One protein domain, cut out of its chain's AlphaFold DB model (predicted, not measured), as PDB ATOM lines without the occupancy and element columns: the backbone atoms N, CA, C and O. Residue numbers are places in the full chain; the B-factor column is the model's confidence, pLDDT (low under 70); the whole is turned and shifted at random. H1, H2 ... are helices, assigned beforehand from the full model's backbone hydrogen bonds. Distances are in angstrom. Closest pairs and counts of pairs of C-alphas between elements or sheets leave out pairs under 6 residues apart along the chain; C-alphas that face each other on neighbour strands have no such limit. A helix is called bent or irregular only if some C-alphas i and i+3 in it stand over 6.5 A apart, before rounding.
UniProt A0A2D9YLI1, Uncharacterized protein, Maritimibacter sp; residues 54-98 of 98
ATOM      1  N   SER A  54      34.170  35.175 199.006       72.19
ATOM      2  CA  SER A  54      33.683  35.097 197.634       72.19
ATOM      3  C   SER A  54      32.185  35.369 197.624       72.19
ATOM      4  O   SER A  54      31.454  34.844 198.474       72.19
ATOM      5  N   ASP A  55      31.748  36.219 196.705       80.56
ATOM      6  CA  ASP A  55      30.339  36.549 196.556       80.56
ATOM      7  C   ASP A  55      29.639  35.567 195.598       80.56
ATOM      8  O   ASP A  55      30.225  34.596 195.106       80.56
ATOM      9  N   ALA A  56      28.342  35.775 195.364       77.25
ATOM     10  CA  ALA A  56      27.579  34.923 194.454       77.25
ATOM     11  C   ALA A  56      28.122  34.971 193.010       77.25
ATOM     12  O   ALA A  56      28.110  33.951 192.316       77.25
ATOM     13  N   THR A  57      28.658  36.119 192.587       86.06
ATOM     14  CA  THR A  57      29.230  36.338 191.252       86.06
ATOM     15  C   THR A  57      30.462  35.464 191.034       86.06
ATOM     16  O   THR A  57      30.592  34.821 189.988       86.06
ATOM     17  N   ASP A  58      31.340  35.369 192.036       86.62
ATOM     18  CA  ASP A  58      32.501  34.472 191.998       86.62
ATOM     19  C   ASP A  58      32.073  33.013 191.781       86.62
ATOM     20  O   ASP A  58      32.685  32.281 190.993       86.62
ATOM     21  N   GLY A  59      30.987  32.594 192.439       88.06
ATOM     22  CA  GLY A  59      30.411  31.258 192.291       88.06
ATOM     23  C   GLY A  59      29.954  30.961 190.861       88.06
ATOM     24  O   GLY A  59      30.291  29.910 190.306       88.06
ATOM     25  N   GLU A  60      29.242  31.898 190.234       92.88
ATOM     26  CA  GLU A  60      28.775  31.768 188.848       92.88
ATOM     27  C   GLU A  60      29.939  31.721 187.848       92.88
ATOM     28  O   GLU A  60      29.970  30.859 186.959       92.88
ATOM     29  N   ILE A  61      30.949  32.578 188.030       94.25
ATOM     30  CA  ILE A  61      32.160  32.598 187.195       94.25
ATOM     31  C   ILE A  61      32.897  31.258 187.291       94.25
ATOM     32  O   ILE A  61      33.315  30.692 186.271       94.25
ATOM     33  N   LEU A  62      33.053  30.724 188.504       94.81
ATOM     34  CA  LEU A  62      33.702  29.432 188.725       94.81
ATOM     35  C   LEU A  62      32.893  28.281 188.123       94.81
ATOM     36  O   LEU A  62      33.482  27.393 187.499       94.81
ATOM     37  N   ALA A  63      31.565  28.305 188.237       95.88
ATOM     38  CA  ALA A  63      30.696  27.295 187.639       95.88
ATOM     39  C   ALA A  63      30.819  27.277 186.106       95.88
ATOM     40  O   ALA A  63      31.030  26.210 185.516       95.88
ATOM     41  N   ALA A  64      30.781  28.452 185.467       97.12
ATOM     42  CA  ALA A  64      30.949  28.591 184.022       97.12
ATOM     43  C   ALA A  64      32.327  28.088 183.556       97.12
ATOM     44  O   ALA A  64      32.433  27.308 182.601       97.12
ATOM     45  N   ARG A  65      33.395  28.461 184.275       96.38
ATOM     46  CA  ARG A  65      34.756  27.967 184.008       96.38
ATOM     47  C   ARG A  65      34.842  26.450 184.155       96.38
ATOM     48  O   ARG A  65      35.389  25.779 183.280       96.38
ATOM     49  N   ALA A  66      34.273  25.893 185.221       97.38
ATOM     50  CA  ALA A  66      34.281  24.456 185.459       97.38
ATOM     51  C   ALA A  66      33.507  23.690 184.371       97.38
ATOM     52  O   ALA A  66      33.944  22.618 183.949       97.38
ATOM     53  N   ALA A  67      32.390  24.230 183.875       98.00
ATOM     54  CA  ALA A  67      31.659  23.653 182.747       98.00
ATOM     55  C   ALA A  67      32.517  23.618 181.468       98.00
ATOM     56  O   ALA A  67      32.634  22.567 180.835       98.00
ATOM     57  N   ASN A  68      33.195  24.725 181.140       97.38
ATOM     58  CA  ASN A  68      34.098  24.795 179.987       97.38
ATOM     59  C   ASN A  68      35.250  23.780 180.093       97.38
ATOM     60  O   ASN A  68      35.525  23.042 179.144       97.38
ATOM     61  N   LEU A  69      35.883  23.683 181.266       96.12
ATOM     62  CA  LEU A  69      36.964  22.725 181.509       96.12
ATOM     63  C   LEU A  69      36.490  21.274 181.365       96.12
ATOM     64  O   LEU A  69      37.190  20.468 180.754       96.12
ATOM     65  N   ARG A  70      35.291  20.937 181.860       93.56
ATOM     66  CA  ARG A  70      34.712  19.592 181.696       93.56
ATOM     67  C   ARG A  70      34.413  19.266 180.233       93.56
ATOM     68  O   ARG A  70      34.697  18.146 179.807       93.56
ATOM     69  N   ALA A  71      33.905  20.229 179.461       95.31
ATOM     70  CA  ALA A  71      33.690  20.061 178.023       95.31
ATOM     71  C   ALA A  71      35.014  19.803 177.285       95.31
ATOM     72  O   ALA A  71      35.131  18.839 176.531       95.31
ATOM     73  N   ARG A  72      36.059  20.587 177.578       92.06
ATOM     74  CA  ARG A  72      37.406  20.380 177.015       92.06
ATOM     75  C   ARG A  72      38.001  19.031 177.416       92.06
ATOM     76  O   ARG A  72      38.561  18.335 176.578       92.06
ATOM     77  N   ALA A  73      37.842  18.628 178.675       89.88
ATOM     78  CA  ALA A  73      38.288  17.321 179.146       89.88
ATOM     79  C   ALA A  73      37.541  16.165 178.459       89.88
ATOM     80  O   ALA A  73      38.117  15.098 178.274       89.88
ATOM     81  N   ALA A  74      36.277  16.353 178.065       88.25
ATOM     82  CA  ALA A  74      35.553  15.372 177.260       88.25
ATOM     83  C   ALA A  74      36.211  15.150 175.896       88.25
ATOM     84  O   ALA A  74      36.397  14.004 175.500       88.25
ATOM     85  N   LEU A  75      36.640  16.227 175.236       87.88
ATOM     86  CA  LEU A  75      37.355  16.153 173.959       87.88
ATOM     87  C   LEU A  75      38.738  15.500 174.107       87.88
ATOM     88  O   LEU A  75      39.168  14.745 173.242       87.88
ATOM     89  N   LEU A  76      39.429  15.766 175.218       86.44
ATOM     90  CA  LEU A  76      40.790  15.276 175.457       86.44
ATOM     91  C   LEU A  76      40.858  13.847 176.008       86.44
ATOM     92  O   LEU A  76      41.940  13.267 176.022       86.44
ATOM     93  N   ARG A  77      39.745  13.259 176.461       78.06
ATOM     94  CA  ARG A  77      39.733  11.932 177.106       78.06
ATOM     95  C   ARG A  77      40.269  10.800 176.219       78.06
ATOM     96  O   ARG A  77      40.824   9.856 176.757       78.06
ATOM     97  N   GLY A  78      40.183  10.924 174.892       68.00
ATOM     98  CA  GLY A  78      40.776   9.959 173.953       68.00
ATOM     99  C   GLY A  78      42.275  10.150 173.680       68.00
ATOM    100  O   GLY A  78      42.891   9.288 173.067       68.00
ATOM    101  N   VAL A  79      42.862  11.272 174.113       72.62
ATOM    102  CA  VAL A  79      44.274  11.638 173.869       72.62
ATOM    103  C   VAL A  79      45.087  11.623 175.168       72.62
ATOM    104  O   VAL A  79      46.284  11.349 175.159       72.62
ATOM    105  N   ALA A  80      44.444  11.917 176.298       65.44
ATOM    106  CA  ALA A  80      45.085  12.092 177.591       65.44
ATOM    107  C   ALA A  80      44.669  10.984 178.570       65.44
ATOM    108  O   ALA A  80      43.624  11.086 179.224       65.44
ATOM    109  N   VAL A  81      45.567  10.000 178.702       74.62
ATOM    110  CA  VAL A  81      45.533   8.872 179.648       74.62
ATOM    111  C   VAL A  81      44.309   7.978 179.451       74.62
ATOM    112  O   VAL A  81      43.181   8.377 179.739       74.62
ATOM    113  N   ASP A  82      44.550   6.757 178.982       80.69
ATOM    114  CA  ASP A  82      43.506   5.759 178.777       80.69
ATOM    115  C   ASP A  82      42.807   5.376 180.097       80.69
ATOM    116  O   ASP A  82      43.301   5.631 181.204       80.69
ATOM    117  N   ASP A  83      41.624   4.778 179.971       81.00
ATOM    118  CA  ASP A  83      40.776   4.456 181.118       81.00
ATOM    119  C   ASP A  83      41.419   3.432 182.070       81.00
ATOM    120  O   ASP A  83      41.239   3.557 183.284       81.00
ATOM    121  N   ASP A  84      42.229   2.486 181.573       84.88
ATOM    122  CA  ASP A  84      42.959   1.537 182.429       84.88
ATOM    123  C   ASP A  84      43.996   2.270 183.286       84.88
ATOM    124  O   ASP A  84      44.013   2.146 184.518       84.88
ATOM    125  N   THR A  85      44.798   3.138 182.666       87.69
ATOM    126  CA  THR A  85      45.770   3.953 183.402       87.69
ATOM    127  C   THR A  85      45.084   4.846 184.443       87.69
ATOM    128  O   THR A  85      45.575   4.971 185.573       87.69
ATOM    129  N   ARG A  86      43.914   5.421 184.128       84.38
ATOM    130  CA  ARG A  86      43.111   6.187 185.099       84.38
ATOM    131  C   ARG A  86      42.666   5.334 186.285       84.38
ATOM    132  O   ARG A  86      42.893   5.745 187.427       84.38
ATOM    133  N   LEU A  87      42.089   4.159 186.032       90.25
ATOM    134  CA  LEU A  87      41.613   3.240 187.076       90.25
ATOM    135  C   LEU A  87      42.740   2.826 188.033       90.25
ATOM    136  O   LEU A  87      42.513   2.679 189.235       90.25
ATOM    137  N   ARG A  88      43.977   2.720 187.536       88.38
ATOM    138  CA  ARG A  88      45.165   2.413 188.354       88.38
ATOM    139  C   ARG A  88      45.647   3.590 189.213       88.38
ATOM    140  O   ARG A  88      46.323   3.370 190.225       88.38
ATOM    141  N   LEU A  89      45.347   4.833 188.833       90.62
ATOM    142  CA  LEU A  89      45.799   6.044 189.535       90.62
ATOM    143  C   LEU A  89      44.814   6.512 190.610       90.62
ATOM    144  O   LEU A  89      45.248   6.931 191.685       90.62
ATOM    145  N   THR A  90      43.503   6.401 190.367       92.75
ATOM    146  CA  THR A  90      42.460   6.888 191.289       92.75
ATOM    147  C   THR A  90      42.625   6.388 192.734       92.75
ATOM    148  O   THR A  90      42.568   7.213 193.650       92.75
ATOM    149  N   PRO A  91      42.907   5.094 192.996       93.56
ATOM    150  CA  PRO A  91      43.091   4.600 194.361       93.56
ATOM    151  C   PRO A  91      44.321   5.192 195.060       93.56
ATOM    152  O   PRO A  91      44.306   5.349 196.278       93.56
ATOM    153  N   ARG A  92      45.387   5.516 194.312       89.81
ATOM    154  CA  ARG A  92      46.617   6.112 194.865       89.81
ATOM    155  C   ARG A  92      46.403   7.567 195.249       89.81
ATOM    156  O   ARG A  92      46.772   7.955 196.350       89.81
ATOM    157  N   LEU A  93      45.747   8.338 194.381       90.19
ATOM    158  CA  LEU A  93      45.402   9.732 194.667       90.19
ATOM    159  C   LEU A  93      44.539   9.841 195.928       90.19
ATOM    160  O   LEU A  93      44.780  10.699 196.771       90.19
ATOM    161  N   ARG A  94      43.596   8.907 196.110       91.50
ATOM    162  CA  ARG A  94      42.729   8.874 197.293       91.50
ATOM    163  C   ARG A  94      43.468   8.574 198.603       91.50
ATOM    164  O   ARG A  94      42.958   8.929 199.654       91.50
ATOM    165  N   ARG A  95      44.633   7.918 198.553       87.62
ATOM    166  CA  ARG A  95      45.476   7.649 199.735       87.62
ATOM    167  C   ARG A  95      46.373   8.826 200.112       87.62
ATOM    168  O   ARG A  95      46.771   8.908 201.260       87.62
ATOM    169  N   LEU A  96      46.716   9.683 199.151       87.31
ATOM    170  CA  LEU A  96      47.600  10.834 199.364       87.31
ATOM    171  C   LEU A  96      46.850  12.095 199.815       87.31
ATOM    172  O   LEU A  96      47.471  13.004 200.348       87.31
ATOM    173  N   GLY A  97      45.542  12.173 199.558       72.06
ATOM    174  CA  GLY A  97      44.697  13.308 199.946       72.06
ATOM    175  C   GLY A  97      43.896  13.104 201.236       72.06
ATOM    176  O   GLY A  97      42.935  13.841 201.438       72.06
ATOM    177  N   GLY A  98      44.221  12.079 202.031       44.19
ATOM    178  CA  GLY A  98      43.569  11.752 203.304       44.19
ATOM    179  C   GLY A  98      44.500  11.945 204.485       44.19
ATOM    180  O   GLY A  98      45.721  11.757 204.287       44.19
TER     181      GLY A  98
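Overview. This is residues 54 to 98 of the 98 residues of an uncharacterized protein of Maritimibacter sp (UniProt A0A2D9YLI1). Two helices, the longer H1 and then H2, form the two arms of an open, flat V, with residues 77 to 82 making the corner and nothing filling the space between the arms. The printed part has 45 residues with two named helices, in the order H1, H2, and no named strand; the class is all helix. It is extended, with a radius of gyration of the C-alphas of 14.7 A and spans of 38 by 30 by 8 A.

Arrangement. H1, residues 56 to 76, and H2, residues 83 to 96, are apart, with no C-alpha of the one within 8 A of the other. A short link of 6 residues joins them. In H1 every O i to N i+4 pair is within hydrogen-bond range; in H2 8 of 10 are.

Along the chain. H1 runs 30.4 A from C-alpha 56 at (27.579, 34.923, 194.454) to C-alpha 76 at (40.790, 15.276, 175.457). H2 runs 20.5 A and ends at C-alpha 96 at (47.600, 10.834, 199.364). H2 is irregular, but only just: C-alphas 88 and 91 are 6.7 A apart.

Size, cuts and confidence. The two C-alphas farthest apart, those of Asp 55 and Asp 84, are 39.8 A apart. The printed part has no cut. Residues 78, 80 and 98 have pLDDT under 70.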